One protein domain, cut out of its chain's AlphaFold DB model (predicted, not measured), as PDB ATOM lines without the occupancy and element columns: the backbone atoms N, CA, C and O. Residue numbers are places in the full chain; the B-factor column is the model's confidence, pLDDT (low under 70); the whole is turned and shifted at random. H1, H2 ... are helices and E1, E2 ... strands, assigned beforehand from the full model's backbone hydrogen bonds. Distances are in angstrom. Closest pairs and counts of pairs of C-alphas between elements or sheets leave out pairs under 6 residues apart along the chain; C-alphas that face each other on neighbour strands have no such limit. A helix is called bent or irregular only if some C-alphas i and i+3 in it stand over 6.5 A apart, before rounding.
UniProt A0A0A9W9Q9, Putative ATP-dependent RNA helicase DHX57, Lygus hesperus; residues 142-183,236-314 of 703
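Overview. This is residues 142 to 183 and 236 to 314 of the 703 residues of the protein "Putative ATP-dependent RNA helicase DHX57" of Lygus hesperus (UniProt A0A0A9W9Q9). One strongly twisted sheet of four strands has helices H1, H3 and H4 over one face. H5 packs on H3 beyond the sheet, and short H2 grazes the sheet. The printed part has 121 residues with named elements in the order H1 E1 E2 H2 E3 E4 H3 H4 H5; the sheet, E1 E2 E3 E4, is antiparallel and the class mixed. The whole is compact, radius of gyration of the C-alphas 14.1 A, spanning 43 by 29 by 23 A.

Arrangement. Start with H1, residues 142 to 161, on the sheet at a height of 8.3 A. In the hairpin of E1, residues 162 to 166, and E2, residues 170 to 176, find N 163 and O 172 within hydrogen-bond range, 2.8 A. H2, residues 178 to 183, only grazes the sheet. Between E2 and E3, residues 238 to 244, look at N 173 and O 241, 2.9 A. E3 and E4, residues 257 to 262, form a hairpin with N 242 and O 259 at 2.8 A. H3, residues 269 to 287, lies over E4; their closest C-alphas, Ser 276 and Ser 259, are 4.7 A apart. H4, residues 294 to 303, lies over E3 on the same face as H1 and H3. H5, residues 305 to 313, touches residues 271 to 275 of H3 at a steep tilt of 53 degrees, closest at C-alphas Leu 312 and Ala 271, 6.7 A. Every O i to N i+4 pair is within hydrogen-bond range in H3, H4 and H5, against 14 of 16 in H1 and 1 of 2 in H2.

Along the chain. Find C-alpha 142 at (123.467, 122.720, 180.733); H1 runs 25.9 A from there, with a kink of 65 degrees near residue 155, and is irregular, C-alphas 157 and 160 being 9.5 A apart. From C-alpha 269 at (156.401, 118.475, 165.097), H3 runs 26.4 A.

Size, cuts and confidence. Residues 184 to 235 are not printed; C-alphas 183 and 236 are 11.8 A apart. The link E3 to E4 is long. Residues 158 to 161 and 265 have pLDDT under 70.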
ATOM      1  N   ASN A 142     122.840 121.672 179.924       79.06
ATOM      2  CA  ASN A 142     123.467 122.720 180.733       79.06
ATOM      3  C   ASN A 142     124.988 122.785 180.496       79.06
ATOM      4  O   ASN A 142     125.535 123.863 180.288       79.06
ATOM      5  N   LEU A 143     125.667 121.632 180.406       79.75
ATOM      6  CA  LEU A 143     127.108 121.557 180.104       79.75
ATOM      7  C   LEU A 143     127.427 122.033 178.676       79.75
ATOM      8  O   LEU A 143     128.508 122.555 178.403       79.75
ATOM      9  N   LEU A 144     126.492 121.851 177.737       79.50
ATOM     10  CA  LEU A 144     126.622 122.398 176.384       79.50
ATOM     11  C   LEU A 144     126.417 123.919 176.360       79.50
ATOM     12  O   LEU A 144     127.050 124.587 175.545       79.50
ATOM     13  N   GLU A 145     125.566 124.458 177.234       79.56
ATOM     14  CA  GLU A 145     125.365 125.899 177.386       79.56
ATOM     15  C   GLU A 145     126.574 126.569 178.056       79.56
ATOM     16  O   GLU A 145     127.097 127.536 177.510       79.56
ATOM     17  N   GLU A 146     127.104 126.004 179.147       80.06
ATOM     18  CA  GLU A 146     128.355 126.458 179.781       80.06
ATOM     19  C   GLU A 146     129.521 126.488 178.782       80.06
ATOM     20  O   GLU A 146     130.254 127.476 178.702       80.06
ATOM     21  N   ARG A 147     129.653 125.444 177.951       84.81
ATOM     22  CA  ARG A 147     130.654 125.380 176.875       84.81
ATOM     23  C   ARG A 147     130.451 126.481 175.826       84.81
ATOM     24  O   ARG A 147     131.421 127.089 175.382       84.81
ATOM     25  N   SER A 148     129.211 126.771 175.431       81.00
ATOM     26  CA  SER A 148     128.920 127.888 174.520       81.00
ATOM     27  C   SER A 148     129.226 129.255 175.152       81.00
ATOM     28  O   SER A 148     129.815 130.103 174.486       81.00
ATOM     29  N   GLN A 149     128.925 129.450 176.440       81.88
ATOM     30  CA  GLN A 149     129.262 130.676 177.175       81.88
ATOM     31  C   GLN A 149     130.783 130.865 177.348       81.88
ATOM     32  O   GLN A 149     131.271 132.000 177.330       81.88
ATOM     33  N   GLU A 150     131.558 129.783 177.493       83.94
ATOM     34  CA  GLU A 150     133.024 129.862 177.481       83.94
ATOM     35  C   GLU A 150     133.538 130.313 176.107       83.94
ATOM     36  O   GLU A 150     134.345 131.239 176.042       83.94
ATOM     37  N   LEU A 151     133.026 129.745 175.009       82.50
ATOM     38  CA  LEU A 151     133.408 130.143 173.648       82.50
ATOM     39  C   LEU A 151     133.130 131.625 173.366       82.50
ATOM     40  O   LEU A 151     133.970 132.311 172.786       82.50
ATOM     41  N   GLU A 152     131.976 132.138 173.794       81.81
ATOM     42  CA  GLU A 152     131.651 133.566 173.697       81.81
ATOM     43  C   GLU A 152     132.597 134.427 174.546       81.81
ATOM     44  O   GLU A 152     133.060 135.473 174.089       81.81
ATOM     45  N   SER A 153     132.969 133.954 175.740       81.56
ATOM     46  CA  SER A 153     133.957 134.625 176.595       81.56
ATOM     47  C   SER A 153     135.344 134.667 175.937       81.56
ATOM     48  O   SER A 153     135.983 135.715 175.926       81.56
ATOM     49  N   ILE A 154     135.794 133.564 175.328       80.94
ATOM     50  CA  ILE A 154     137.068 133.467 174.596       80.94
ATOM     51  C   ILE A 154     137.055 134.389 173.372       80.94
ATOM     52  O   ILE A 154     138.006 135.143 173.173       80.94
ATOM     53  N   ARG A 155     135.965 134.400 172.590       80.56
ATOM     54  CA  ARG A 155     135.778 135.332 171.464       80.56
ATOM     55  C   ARG A 155     135.753 136.795 171.913       80.56
ATOM     56  O   ARG A 155     136.223 137.647 171.175       80.56
ATOM     57  N   SER A 156     135.282 137.108 173.120       76.88
ATOM     58  CA  SER A 156     135.363 138.473 173.664       76.88
ATOM     59  C   SER A 156     136.763 138.871 174.155       76.88
ATOM     60  O   SER A 156     137.010 140.064 174.313       76.88
ATOM     61  N   ILE A 157     137.651 137.914 174.448       72.56
ATOM     62  CA  ILE A 157     139.013 138.169 174.958       72.56
ATOM     63  C   ILE A 157     140.048 138.162 173.821       72.56
ATOM     64  O   ILE A 157     141.007 138.927 173.857       72.56
ATOM     65  N   TYR A 158     139.859 137.297 172.821       68.25
ATOM     66  CA  TYR A 158     140.805 137.070 171.722       68.25
ATOM     67  C   TYR A 158     140.222 137.384 170.330       68.25
ATOM     68  O   TYR A 158     140.846 137.055 169.327       68.25
ATOM     69  N   GLU A 159     139.037 138.002 170.266       66.50
ATOM     70  CA  GLU A 159     138.355 138.491 169.055       66.50
ATOM     71  C   GLU A 159     138.476 137.552 167.840       66.50
ATOM     72  O   GLU A 159     137.861 136.483 167.794       66.50
ATOM     73  N   HIS A 160     139.276 137.951 166.850       60.31
ATOM     74  CA  HIS A 160     139.434 137.291 165.555       60.31
ATOM     75  C   HIS A 160     140.362 136.063 165.571       60.31
ATOM     76  O   HIS A 160     140.579 135.454 164.526       60.31
ATOM     77  N   CYS A 161     140.909 135.678 166.726       68.06
ATOM     78  CA  CYS A 161     141.858 134.570 166.844       68.06
ATOM     79  C   CYS A 161     141.212 133.206 167.160       68.06
ATOM     80  O   CYS A 161     141.953 132.240 167.314       68.06
ATOM     81  N   CYS A 162     139.881 133.090 167.286       78.38
ATOM     82  CA  CYS A 162     139.209 131.847 167.706       78.38
ATOM     83  C   CYS A 162     138.168 131.322 166.693       78.38
ATOM     84  O   CYS A 162     137.025 131.787 166.651       78.38
ATOM     85  N   ASP A 163     138.535 130.262 165.970       78.94
ATOM     86  CA  ASP A 163     137.716 129.575 164.966       78.94
ATOM     87  C   ASP A 163     137.031 128.316 165.527       78.94
ATOM     88  O   ASP A 163     137.664 127.442 166.121       78.94
ATOM     89  N   GLU A 164     135.736 128.147 165.257       82.06
ATOM     90  CA  GLU A 164     135.001 126.908 165.547       82.06
ATOM     91  C   GLU A 164     134.831 126.095 164.257       82.06
ATOM     92  O   GLU A 164     133.900 126.315 163.482       82.06
ATOM     93  N   LYS A 165     135.753 125.156 163.993       78.88
ATOM     94  CA  LYS A 165     135.742 124.364 162.746       78.88
ATOM     95  C   LYS A 165     134.711 123.238 162.741       78.88
ATOM     96  O   LYS A 165     134.268 122.837 161.667       78.88
ATOM     97  N   ILE A 166     134.339 122.717 163.912       76.81
ATOM     98  CA  ILE A 166     133.223 121.773 164.058       76.81
ATOM     99  C   ILE A 166     132.369 122.247 165.241       76.81
ATOM    100  O   ILE A 166     132.881 122.249 166.367       76.81
ATOM    101  N   PRO A 167     131.093 122.623 165.018       72.88
ATOM    102  CA  PRO A 167     130.219 123.131 166.070       72.88
ATOM    103  C   PRO A 167     130.198 122.232 167.309       72.88
ATOM    104  O   PRO A 167     129.940 121.031 167.209       72.88
ATOM    105  N   LYS A 168     130.456 122.825 168.480       73.88
ATOM    106  CA  LYS A 168     130.484 122.180 169.809       73.88
ATOM    107  C   LYS A 168     131.560 121.093 170.020       73.88
ATOM    108  O   LYS A 168     131.569 120.478 171.090       73.88
ATOM    109  N   GLN A 169     132.450 120.860 169.045       78.25
ATOM    110  CA  GLN A 169     133.420 119.749 169.054       78.25
ATOM    111  C   GLN A 169     134.878 120.143 168.791       78.25
ATOM    112  O   GLN A 169     135.759 119.516 169.371       78.25
ATOM    113  N   LEU A 170     135.164 121.122 167.924       85.19
ATOM    114  CA  LEU A 170     136.538 121.527 167.593       85.19
ATOM    115  C   LEU A 170     136.660 123.048 167.547       85.19
ATOM    116  O   LEU A 170     136.120 123.696 166.644       85.19
ATOM    117  N   TRP A 171     137.433 123.581 168.487       88.25
ATOM    118  CA  TRP A 171     137.870 124.971 168.525       88.25
ATOM    119  C   TRP A 171     139.347 125.058 168.158       88.25
ATOM    120  O   TRP A 171     140.127 124.152 168.464       88.25
ATOM    121  N   ILE A 172     139.730 126.142 167.495       87.31
ATOM    122  CA  ILE A 172     141.110 126.452 167.142       87.31
ATOM    123  C   ILE A 172     141.393 127.887 167.554       87.31
ATOM    124  O   ILE A 172     140.664 128.796 167.167       87.31
ATOM    125  N   ILE A 173     142.453 128.073 168.335       87.31
ATOM    126  CA  ILE A 173     142.919 129.387 168.765       87.31
ATOM    127  C   ILE A 173     144.268 129.652 168.099       87.31
ATOM    128  O   ILE A 173     145.233 128.918 168.313       87.31
ATOM    129  N   HIS A 174     144.317 130.695 167.279       88.56
ATOM    130  CA  HIS A 174     145.516 131.163 166.598       88.56
ATOM    131  C   HIS A 174     146.340 132.038 167.550       88.56
ATOM    132  O   HIS A 174     145.828 133.001 168.125       88.56
ATOM    133  N   LEU A 175     147.609 131.687 167.746       86.81
ATOM    134  CA  LEU A 175     148.504 132.301 168.725       86.81
ATOM    135  C   LEU A 175     149.843 132.670 168.080       86.81
ATOM    136  O   LEU A 175     150.496 131.821 167.473       86.81
ATOM    137  N   ASP A 176     150.286 133.908 168.287       85.12
ATOM    138  CA  ASP A 176     151.647 134.337 167.960       85.12
ATOM    139  C   ASP A 176     152.582 134.004 169.139       85.12
ATOM    140  O   ASP A 176     152.444 134.561 170.231       85.12
ATOM    141  N   LEU A 177     153.518 133.070 168.937       84.88
ATOM    142  CA  LEU A 177     154.454 132.562 169.953       84.88
ATOM    143  C   LEU A 177     155.914 132.666 169.449       84.88
ATOM    144  O   LEU A 177     156.581 131.642 169.261       84.88
ATOM    145  N   PRO A 178     156.453 133.886 169.237       80.69
ATOM    146  CA  PRO A 178     157.777 134.091 168.633       80.69
ATOM    147  C   PRO A 178     158.912 133.422 169.423       80.69
ATOM    148  O   PRO A 178     159.859 132.903 168.835       80.69
ATOM    149  N   TYR A 179     158.786 133.326 170.752       81.50
ATOM    150  CA  TYR A 179     159.779 132.660 171.601       81.50
ATOM    151  C   TYR A 179     159.952 131.162 171.279       81.50
ATOM    152  O   TYR A 179     161.029 130.619 171.516       81.50
ATOM    153  N   LEU A 180     158.931 130.484 170.731       78.50
ATOM    154  CA  LEU A 180     159.036 129.087 170.293       78.50
ATOM    155  C   LEU A 180     159.750 128.964 168.945       78.50
ATOM    156  O   LEU A 180     160.572 128.062 168.775       78.50
ATOM    157  N   ALA A 181     159.474 129.877 168.011       75.31
ATOM    158  CA  ALA A 181     160.175 129.951 166.732       75.31
ATOM    159  C   ALA A 181     161.673 130.246 166.935       75.31
ATOM    160  O   ALA A 181     162.534 129.536 166.408       75.31
ATOM    161  N   ASP A 182     161.994 131.224 167.785       74.19
ATOM    162  CA  ASP A 182     163.367 131.678 168.024       74.19
ATOM    163  C   ASP A 182     164.281 130.604 168.657       74.19
ATOM    164  O   ASP A 182     165.502 130.647 168.480       74.19
ATOM    165  N   LEU A 183     163.723 129.598 169.349       70.19
ATOM    166  CA  LEU A 183     164.481 128.455 169.889       70.19
ATOM    167  C   LEU A 183     165.080 127.551 168.805       70.19
ATOM    168  O   LEU A 183     166.119 126.929 169.046       70.19
ATOM    169  N   ARG A 236     156.004 132.139 160.456       70.69
ATOM    170  CA  ARG A 236     156.981 131.499 161.357       70.69
ATOM    171  C   ARG A 236     156.561 131.521 162.826       70.69
ATOM    172  O   ARG A 236     156.698 130.517 163.520       70.69
ATOM    173  N   ASP A 237     156.024 132.649 163.279       79.06
ATOM    174  CA  ASP A 237     155.678 132.867 164.686       79.06
ATOM    175  C   ASP A 237     154.251 132.386 165.030       79.06
ATOM    176  O   ASP A 237     153.836 132.503 166.182       79.06
ATOM    177  N   LYS A 238     153.505 131.823 164.062       84.94
ATOM    178  CA  LYS A 238     152.084 131.453 164.192       84.94
ATOM    179  C   LYS A 238     151.882 129.981 164.549       84.94
ATOM    180  O   LYS A 238     152.369 129.073 163.866       84.94
ATOM    181  N   PHE A 239     151.082 129.749 165.585       88.12
ATOM    182  CA  PHE A 239     150.733 128.429 166.104       88.12
ATOM    183  C   PHE A 239     149.217 128.287 166.270       88.12
ATOM    184  O   PHE A 239     148.536 129.209 166.712       88.12
ATOM    185  N   ASP A 240     148.704 127.098 165.963       88.25
ATOM    186  CA  ASP A 240     147.301 126.726 166.128       88.25
ATOM    187  C   ASP A 240     147.164 125.832 167.369       88.25
ATOM    188  O   ASP A 240     147.694 124.715 167.396       88.25
ATOM    189  N   LEU A 241     146.437 126.304 168.382       90.25
ATOM    190  CA  LEU A 241     145.993 125.505 169.523       90.25
ATOM    191  C   LEU A 241     144.637 124.869 169.187       90.25
ATOM    192  O   LEU A 241     143.615 125.552 169.189       90.25
ATOM    193  N   GLU A 242     144.618 123.569 168.897       89.75
ATOM    194  CA  GLU A 242     143.388 122.800 168.691       89.75
ATOM    195  C   GLU A 242     142.858 122.241 170.016       89.75
ATOM    196  O   GLU A 242     143.577 121.565 170.757       89.75
ATOM    197  N   ILE A 243     141.568 122.457 170.278       88.50
ATOM    198  CA  ILE A 243     140.857 121.958 171.459       88.50
ATOM    199  C   ILE A 243     139.656 121.149 170.982       88.50
ATOM    200  O   ILE A 243     138.798 121.652 170.251       88.50
ATOM    201  N   ARG A 244     139.618 119.870 171.365       87.81
ATOM    202  CA  ARG A 244     138.620 118.898 170.912       87.81
ATOM    203  C   ARG A 244     137.795 118.344 172.062       87.81
ATOM    204  O   ARG A 244     138.334 117.908 173.079       87.81
ATOM    205  N   PHE A 245     136.490 118.278 171.825       87.12
ATOM    206  CA  PHE A 245     135.490 117.671 172.693       87.12
ATOM    207  C   PHE A 245     134.835 116.499 171.943       87.12
ATOM    208  O   PHE A 245     133.910 116.722 171.155       87.12
ATOM    209  N   PRO A 246     135.312 115.257 172.144       81.81
ATOM    210  CA  PRO A 246     134.729 114.076 171.512       81.81
ATOM    211  C   PRO A 246     133.253 113.867 171.866       81.81
ATOM    212  O   PRO A 246     132.732 114.407 172.847       81.81
ATOM    213  N   LEU A 247     132.561 113.048 171.072       73.00
ATOM    214  CA  LEU A 247     131.148 112.734 171.288       73.00
ATOM    215  C   LEU A 247     130.935 112.080 172.664       73.00
ATOM    216  O   LEU A 247     131.427 110.989 172.932       73.00
ATOM    217  N   GLY A 248     130.164 112.748 173.526       71.88
ATOM    218  CA  GLY A 248     129.904 112.317 174.903       71.88
ATOM    219  C   GLY A 248     130.820 112.926 175.968       71.88
ATOM    220  O   GLY A 248     130.545 112.728 177.146       71.88
ATOM    221  N   CYS A 249     131.845 113.701 175.589       80.62
ATOM    222  CA  CYS A 249     132.718 114.404 176.533       80.62
ATOM    223  C   CYS A 249     131.928 115.423 177.378       80.62
ATOM    224  O   CYS A 249     131.355 116.385 176.844       80.62
ATOM    225  N   LYS A 250     131.935 115.235 178.702       81.81
ATOM    226  CA  LYS A 250     131.226 116.048 179.709       81.81
ATOM    227  C   LYS A 250     132.056 117.220 180.232       81.81
ATOM    228  O   LYS A 250     132.027 117.531 181.417       81.81
ATOM    229  N   TYR A 251     132.806 117.873 179.357       83.00
ATOM    230  CA  TYR A 251     133.520 119.105 179.689       83.00
ATOM    231  C   TYR A 251     132.581 120.149 180.342       83.00
ATOM    232  O   TYR A 251     131.494 120.344 179.782       83.00
ATOM    233  N   PRO A 252     132.975 120.816 181.454       82.25
ATOM    234  CA  PRO A 252     134.321 120.832 182.057       82.25
ATOM    235  C   PRO A 252     134.648 119.704 183.061       82.25
ATOM    236  O   PRO A 252     135.782 119.630 183.519       82.25
ATOM    237  N   LEU A 253     133.713 118.801 183.380       81.88
ATOM    238  CA  LEU A 253     133.932 117.677 184.319       81.88
ATOM    239  C   LEU A 253     134.932 116.629 183.791       81.88
ATOM    240  O   LEU A 253     135.495 115.838 184.543       81.88
ATOM    241  N   GLU A 254     135.121 116.595 182.474       83.75
ATOM    242  CA  GLU A 254     136.028 115.696 181.765       83.75
ATOM    243  C   GLU A 254     137.010 116.520 180.906       83.75
ATOM    244  O   GLU A 254     136.609 117.541 180.336       83.75
ATOM    245  N   PRO A 255     138.289 116.111 180.784       84.62
ATOM    246  CA  PRO A 255     139.315 116.917 180.123       84.62
ATOM    247  C   PRO A 255     139.094 117.011 178.613       84.62
ATOM    248  O   PRO A 255     138.885 116.002 177.940       84.62
ATOM    249  N   ALA A 256     139.235 118.215 178.058       87.50
ATOM    250  CA  ALA A 256     139.311 118.399 176.612       87.50
ATOM    251  C   ALA A 256     140.623 117.809 176.065       87.50
ATOM    252  O   ALA A 256     141.663 117.876 176.734       87.50
ATOM    253  N   ILE A 257     140.598 117.268 174.842       87.31
ATOM    254  CA  ILE A 257     141.817 116.828 174.148       87.31
ATOM    255  C   ILE A 257     142.461 118.051 173.495       87.31
ATOM    256  O   ILE A 257     141.843 118.700 172.653       87.31
ATOM    257  N   VAL A 258     143.714 118.334 173.846       89.69
ATOM    258  CA  VAL A 258     144.426 119.549 173.424       89.69
ATOM    259  C   VAL A 258     145.649 119.187 172.587       89.69
ATOM    260  O   VAL A 258     146.400 118.279 172.946       89.69
ATOM    261  N   SER A 259     145.886 119.905 171.488       88.56
ATOM    262  CA  SER A 259     147.163 119.847 170.771       88.56
ATOM    263  C   SER A 259     147.590 121.198 170.210       88.56
ATOM    264  O   SER A 259     146.776 121.996 169.759       88.56
ATOM    265  N   LEU A 260     148.897 121.441 170.230       88.56
ATOM    266  CA  LEU A 260     149.533 122.582 169.587       88.56
ATOM    267  C   LEU A 260     150.121 122.125 168.249       88.56
ATOM    268  O   LEU A 260     150.844 121.129 168.205       88.56
ATOM    269  N   THR A 261     149.870 122.861 167.164       86.69
ATOM    270  CA  THR A 261     150.556 122.647 165.880       86.69
ATOM    271  C   THR A 261     151.144 123.950 165.353       86.69
ATOM    272  O   THR A 261     150.526 125.003 165.457       86.69
ATOM    273  N   ALA A 262     152.338 123.893 164.764       83.75
ATOM    274  CA  ALA A 262     152.912 125.045 164.073       83.75
ATOM    275  C   ALA A 262     152.241 125.251 162.701       83.75
ATOM    276  O   ALA A 262     151.803 124.283 162.059       83.75
ATOM    277  N   VAL A 263     152.164 126.503 162.246       81.31
ATOM    278  CA  VAL A 263     151.781 126.828 160.861       81.31
ATOM    279  C   VAL A 263     152.987 126.659 159.933       81.31
ATOM    280  O   VAL A 263     152.871 126.012 158.889       81.31
ATOM    281  N   SER A 264     154.156 127.156 160.348       75.94
ATOM    282  CA  SER A 264     155.413 126.979 159.617       75.94
ATOM    283  C   SER A 264     156.004 125.570 159.769       75.94
ATOM    284  O   SER A 264     155.793 124.874 160.763       75.94
ATOM    285  N   LYS A 265     156.789 125.153 158.768       69.88
ATOM    286  CA  LYS A 265     157.508 123.864 158.738       69.88
ATOM    287  C   LYS A 265     158.863 123.899 159.452       69.88
ATOM    288  O   LYS A 265     159.498 122.854 159.573       69.88
ATOM    289  N   GLU A 266     159.315 125.073 159.891       70.50
ATOM    290  CA  GLU A 266     160.601 125.246 160.579       70.50
ATOM    291  C   GLU A 266     160.583 124.678 162.010       70.50
ATOM    292  O   GLU A 266     161.598 124.175 162.494       70.50
ATOM    293  N   PHE A 267     159.425 124.698 162.679       78.31
ATOM    294  CA  PHE A 267     159.279 124.193 164.043       78.31
ATOM    295  C   PHE A 267     159.048 122.665 164.064       78.31
ATOM    296  O   PHE A 267     158.093 122.183 163.445       78.31
ATOM    297  N   PRO A 268     159.860 121.863 164.785       78.38
ATOM    298  CA  PRO A 268     159.718 120.405 164.770       78.38
ATOM    299  C   PRO A 268     158.388 119.910 165.360       78.38
ATOM    300  O   PRO A 268     158.065 120.182 166.517       78.38
ATOM    301  N   ALA A 269     157.659 119.067 164.623       77.50
ATOM    302  CA  ALA A 269     156.401 118.475 165.097       77.50
ATOM    303  C   ALA A 269     156.570 117.645 166.393       77.50
ATOM    304  O   ALA A 269     155.681 117.608 167.239       77.50
ATOM    305  N   SER A 270     157.745 117.043 166.610       74.94
ATOM    306  CA  SER A 270     158.084 116.357 167.865       74.94
ATOM    307  C   SER A 270     158.231 117.306 169.063       74.94
ATOM    308  O   SER A 270     157.951 116.902 170.189       74.94
ATOM    309  N   ALA A 271     158.620 118.567 168.847       77.12
ATOM    310  CA  ALA A 271     158.593 119.601 169.880       77.12
ATOM    311  C   ALA A 271     157.145 120.025 170.179       77.12
ATOM    312  O   ALA A 271     156.760 120.107 171.344       77.12
ATOM    313  N   ALA A 272     156.315 120.182 169.143       83.69
ATOM    314  CA  ALA A 272     154.894 120.507 169.286       83.69
ATOM    315  C   ALA A 272     154.115 119.425 170.066       83.69
ATOM    316  O   ALA A 272     153.317 119.750 170.949       83.69
ATOM    317  N   LEU A 273     154.416 118.138 169.843       82.75
ATOM    318  CA  LEU A 273     153.849 117.026 170.618       82.75
ATOM    319  C   LEU A 273     154.239 117.082 172.109       82.75
ATOM    320  O   LEU A 273     153.430 116.742 172.971       82.75
ATOM    321  N   ARG A 274     155.454 117.543 172.440       80.81
ATOM    322  CA  ARG A 274     155.896 117.708 173.841       80.81
ATOM    323  C   ARG A 274     155.178 118.856 174.545       80.81
ATOM    324  O   ARG A 274     154.788 118.690 175.695       80.81
ATOM    325  N   VAL A 275     154.942 119.976 173.860       83.75
ATOM    326  CA  VAL A 275     154.104 121.058 174.412       83.75
ATOM    327  C   VAL A 275     152.651 120.585 174.554       83.75
ATOM    328  O   VAL A 275     152.035 120.802 175.594       83.75
ATOM    329  N   SER A 276     152.136 119.831 173.577       87.50
ATOM    330  CA  SER A 276     150.804 119.205 173.644       87.50
ATOM    331  C   SER A 276     150.650 118.268 174.848       87.50
ATOM    332  O   SER A 276     149.594 118.251 175.473       87.50
ATOM    333  N   ARG A 277     151.709 117.544 175.239       84.56
ATOM    334  CA  ARG A 277     151.719 116.737 176.469       84.56
ATOM    335  C   ARG A 277     151.476 117.586 177.718       84.56
ATOM    336  O   ARG A 277     150.624 117.229 178.525       84.56
ATOM    337  N   LEU A 278     152.217 118.686 177.871       85.75
ATOM    338  CA  LEU A 278     152.098 119.590 179.022       85.75
ATOM    339  C   LEU A 278     150.686 120.192 179.098       85.75
ATOM    340  O   LEU A 278     150.058 120.176 180.154       85.75
ATOM    341  N   LEU A 279     150.155 120.629 177.953       88.62
ATOM    342  CA  LEU A 279     148.784 121.128 177.818       88.62
ATOM    343  C   LEU A 279     147.735 120.062 178.183       88.62
ATOM    344  O   LEU A 279     146.754 120.365 178.858       88.62
ATOM    345  N   MET A 280     147.945 118.801 177.795       88.44
ATOM    346  CA  MET A 280     147.045 117.701 178.158       88.44
ATOM    347  C   MET A 280     147.110 117.364 179.658       88.44
ATOM    348  O   MET A 280     146.082 117.070 180.269       88.44
ATOM    349  N   GLU A 281     148.295 117.426 180.273       86.12
ATOM    350  CA  GLU A 281     148.462 117.268 181.723       86.12
ATOM    351  C   GLU A 281     147.767 118.409 182.498       86.12
ATOM    352  O   GLU A 281     147.143 118.142 183.525       86.12
ATOM    353  N   GLU A 282     147.771 119.646 181.987       87.44
ATOM    354  CA  GLU A 282     147.039 120.775 182.585       87.44
ATOM    355  C   GLU A 282     145.515 120.676 182.380       87.44
ATOM    356  O   GLU A 282     144.750 120.881 183.324       87.44
ATOM    357  N   SER A 283     145.058 120.253 181.193       88.31
ATOM    358  CA  SER A 283     143.638 119.965 180.908       88.31
ATOM    359  C   SER A 283     143.062 118.934 181.893       88.31
ATOM    360  O   SER A 283     141.970 119.123 182.434       88.31
ATOM    361  N   LYS A 284     143.833 117.884 182.224       85.88
ATOM    362  CA  LYS A 284     143.466 116.897 183.258       85.88
ATOM    363  C   LYS A 284     143.352 117.504 184.662       85.88
ATOM    364  O   LYS A 284     142.450 117.111 185.399       85.88
ATOM    365  N   LYS A 285     144.223 118.449 185.044       86.25
ATOM    366  CA  LYS A 285     144.129 119.143 186.346       86.25
ATOM    367  C   LYS A 285     142.889 120.031 186.423       86.25
ATOM    368  O   LYS A 285     142.214 120.011 187.446       86.25
ATOM    369  N   CYS A 286     142.575 120.760 185.351       85.94
ATOM    370  CA  CYS A 286     141.385 121.610 185.273       85.94
ATOM    371  C   CYS A 286     140.098 120.778 185.394       85.94
ATOM    372  O   CYS A 286     139.240 121.098 186.213       85.94
ATOM    373  N   ALA A 287     140.010 119.652 184.675       85.06
ATOM    374  CA  ALA A 287     138.871 118.739 184.772       85.06
ATOM    375  C   ALA A 287     138.720 118.114 186.170       85.06
ATOM    376  O   ALA A 287     137.615 118.040 186.698       85.06
ATOM    377  N   ALA A 288     139.829 117.752 186.827       84.00
ATOM    378  CA  ALA A 288     139.819 117.279 188.216       84.00
ATOM    379  C   ALA A 288     139.392 118.354 189.244       84.00
ATOM    380  O   ALA A 288     139.164 118.025 190.408       84.00
ATOM    381  N   GLN A 289     139.305 119.621 188.831       83.50
ATOM    382  CA  GLN A 289     138.781 120.747 189.609       83.50
ATOM    383  C   GLN A 289     137.399 121.214 189.113       83.50
ATOM    384  O   GLN A 289     136.884 122.208 189.623       83.50
ATOM    385  N   GLU A 290     136.816 120.523 188.124       84.19
ATOM    386  CA  GLU A 290     135.562 120.882 187.443       84.19
ATOM    387  C   GLU A 290     135.603 122.288 186.797       84.19
ATOM    388  O   GLU A 290     134.590 122.979 186.703       84.19
ATOM    389  N   GLN A 291     136.786 122.733 186.346       82.81
ATOM    390  CA  GLN A 291     137.000 124.072 185.783       82.81
ATOM    391  C   GLN A 291     137.232 124.064 184.264       82.81
ATOM    392  O   GLN A 291     137.949 123.195 183.756       82.81
ATOM    393  N   PRO A 292     136.700 125.062 183.528       86.69
ATOM    394  CA  PRO A 292     137.026 125.257 182.121       86.69
ATOM    395  C   PRO A 292     138.527 125.513 181.926       86.69
ATOM    396  O   PRO A 292     139.128 126.306 182.654       86.69
ATOM    397  N   CYS A 293     139.148 124.829 180.963       88.00
ATOM    398  CA  CYS A 293     140.606 124.803 180.821       88.00
ATOM    399  C   CYS A 293     141.152 125.753 179.748       88.00
ATOM    400  O   CYS A 293     142.346 126.044 179.753       88.00
ATOM    401  N   VAL A 294     140.322 126.260 178.830       87.25
ATOM    402  CA  VAL A 294     140.822 126.908 177.604       87.25
ATOM    403  C   VAL A 294     141.628 128.173 177.889       87.25
ATOM    404  O   VAL A 294     142.706 128.352 177.319       87.25
ATOM    405  N   PHE A 295     141.162 129.021 178.809       85.44
ATOM    406  CA  PHE A 295     141.907 130.221 179.202       85.44
ATOM    407  C   PHE A 295     143.252 129.872 179.862       85.44
ATOM    408  O   PHE A 295     144.272 130.451 179.499       85.44
ATOM    409  N   VAL A 296     143.275 128.873 180.755       86.81
ATOM    410  CA  VAL A 296     144.494 128.400 181.443       86.81
ATOM    411  C   VAL A 296     145.537 127.886 180.445       86.81
ATOM    412  O   VAL A 296     146.730 128.132 180.606       86.81
ATOM    413  N   LEU A 297     145.100 127.211 179.380       88.56
ATOM    414  CA  LEU A 297     145.981 126.693 178.330       88.56
ATOM    415  C   LEU A 297     146.598 127.814 177.475       88.56
ATOM    416  O   LEU A 297     147.774 127.733 177.118       88.56
ATOM    417  N   VAL A 298     145.837 128.870 177.166       87.06
ATOM    418  CA  VAL A 298     146.358 130.045 176.443       87.06
ATOM    419  C   VAL A 298     147.278 130.887 177.335       87.06
ATOM    420  O   VAL A 298     148.320 131.345 176.865       87.06
ATOM    421  N   ASP A 299     146.937 131.050 178.616       85.69
ATOM    422  CA  ASP A 299     147.777 131.697 179.634       85.69
ATOM    423  C   ASP A 299     149.135 130.990 179.767       85.69
ATOM    424  O   ASP A 299     150.180 131.624 179.603       85.69
ATOM    425  N   LEU A 300     149.133 129.659 179.922       86.50
ATOM    426  CA  LEU A 300     150.350 128.845 179.986       86.50
ATOM    427  C   LEU A 300     151.248 129.054 178.753       86.50
ATOM    428  O   LEU A 300     152.461 129.205 178.894       86.50
ATOM    429  N   LEU A 301     150.665 129.112 177.549       85.56
ATOM    430  CA  LEU A 301     151.412 129.324 176.304       85.56
ATOM    431  C   LEU A 301     151.977 130.741 176.149       85.56
ATOM    432  O   LEU A 301     153.038 130.887 175.541       85.56
ATOM    433  N   LYS A 302     151.300 131.778 176.656       84.12
ATOM    434  CA  LYS A 302     151.756 133.174 176.518       84.12
ATOM    435  C   LYS A 302     152.702 133.604 177.639       84.12
ATOM    436  O   LYS A 302     153.720 134.238 177.352       84.12
ATOM    437  N   ASN A 303     152.384 133.247 178.882       81.12
ATOM    438  CA  ASN A 303     153.009 133.802 180.083       81.12
ATOM    439  C   ASN A 303     154.040 132.854 180.730       81.12
ATOM    440  O   ASN A 303     155.057 133.327 181.232       81.12
ATOM    441  N   SER A 304     153.870 131.528 180.641       82.06
ATOM    442  CA  SER A 304     154.799 130.538 181.237       82.06
ATOM    443  C   SER A 304     155.904 130.071 180.278       82.06
ATOM    444  O   SER A 304     156.249 128.887 180.212       82.06
ATOM    445  N   GLN A 305     156.498 131.010 179.534       81.81
ATOM    446  CA  GLN A 305     157.483 130.721 178.479       81.81
ATOM    447  C   GLN A 305     158.691 129.925 179.003       81.81
ATOM    448  O   GLN A 305     159.095 128.941 178.384       81.81
ATOM    449  N   ASP A 306     159.233 130.297 180.168       75.88
ATOM    450  CA  ASP A 306     160.400 129.637 180.770       75.88
ATOM    451  C   ASP A 306     160.156 128.158 181.105       75.88
ATOM    452  O   ASP A 306     161.069 127.343 180.966       75.88
ATOM    453  N   GLU A 307     158.937 127.783 181.506       78.69
ATOM    454  CA  GLU A 307     158.586 126.394 181.822       78.69
ATOM    455  C   GLU A 307     158.541 125.536 180.550       78.69
ATOM    456  O   GLU A 307     159.148 124.462 180.496       78.69
ATOM    457  N   ILE A 308     157.918 126.057 179.490       81.94
ATOM    458  CA  ILE A 308     157.842 125.402 178.178       81.94
ATOM    459  C   ILE A 308     159.241 125.279 177.555       81.94
ATOM    460  O   ILE A 308     159.620 124.215 177.061       81.94
ATOM    461  N   VAL A 309     160.051 126.338 177.628       79.81
ATOM    462  CA  VAL A 309     161.443 126.352 177.153       79.81
ATOM    463  C   VAL A 309     162.314 125.377 177.955       79.81
ATOM    464  O   VAL A 309     163.162 124.693 177.374       79.81
ATOM    465  N   ALA A 310     162.135 125.299 179.278       77.12
ATOM    466  CA  ALA A 310     162.855 124.359 180.130       77.12
ATOM    467  C   ALA A 310     162.486 122.909 179.801       77.12
ATOM    468  O   ALA A 310     163.386 122.075 179.696       77.12
ATOM    469  N   GLU A 311     161.201 122.614 179.581       75.94
ATOM    470  CA  GLU A 311     160.760 121.291 179.142       75.94
ATOM    471  C   GLU A 311     161.362 120.951 177.774       75.94
ATOM    472  O   GLU A 311     162.084 119.962 177.664       75.94
ATOM    473  N   LEU A 312     161.216 121.807 176.756       76.12
ATOM    474  CA  LEU A 312     161.795 121.573 175.424       76.12
ATOM    475  C   LEU A 312     163.315 121.317 175.455       76.12
ATOM    476  O   LEU A 312     163.801 120.453 174.719       76.12
ATOM    477  N   LYS A 313     164.057 121.984 176.348       73.69
ATOM    478  CA  LYS A 313     165.506 121.782 176.547       73.69
ATOM    479  C   LYS A 313     165.881 120.501 177.306       73.69
ATOM    480  O   LYS A 313     167.046 120.104 177.240       73.69
ATOM    481  N   ARG A 314     164.959 119.837 178.018       71.56
ATOM    482  CA  ARG A 314     165.255 118.553 178.683       71.56
ATOM    483  C   ARG A 314     165.540 117.468 177.636       71.56
ATOM    484  O   ARG A 314     164.730 117.298 176.720       71.56
TER     485      ARG A 314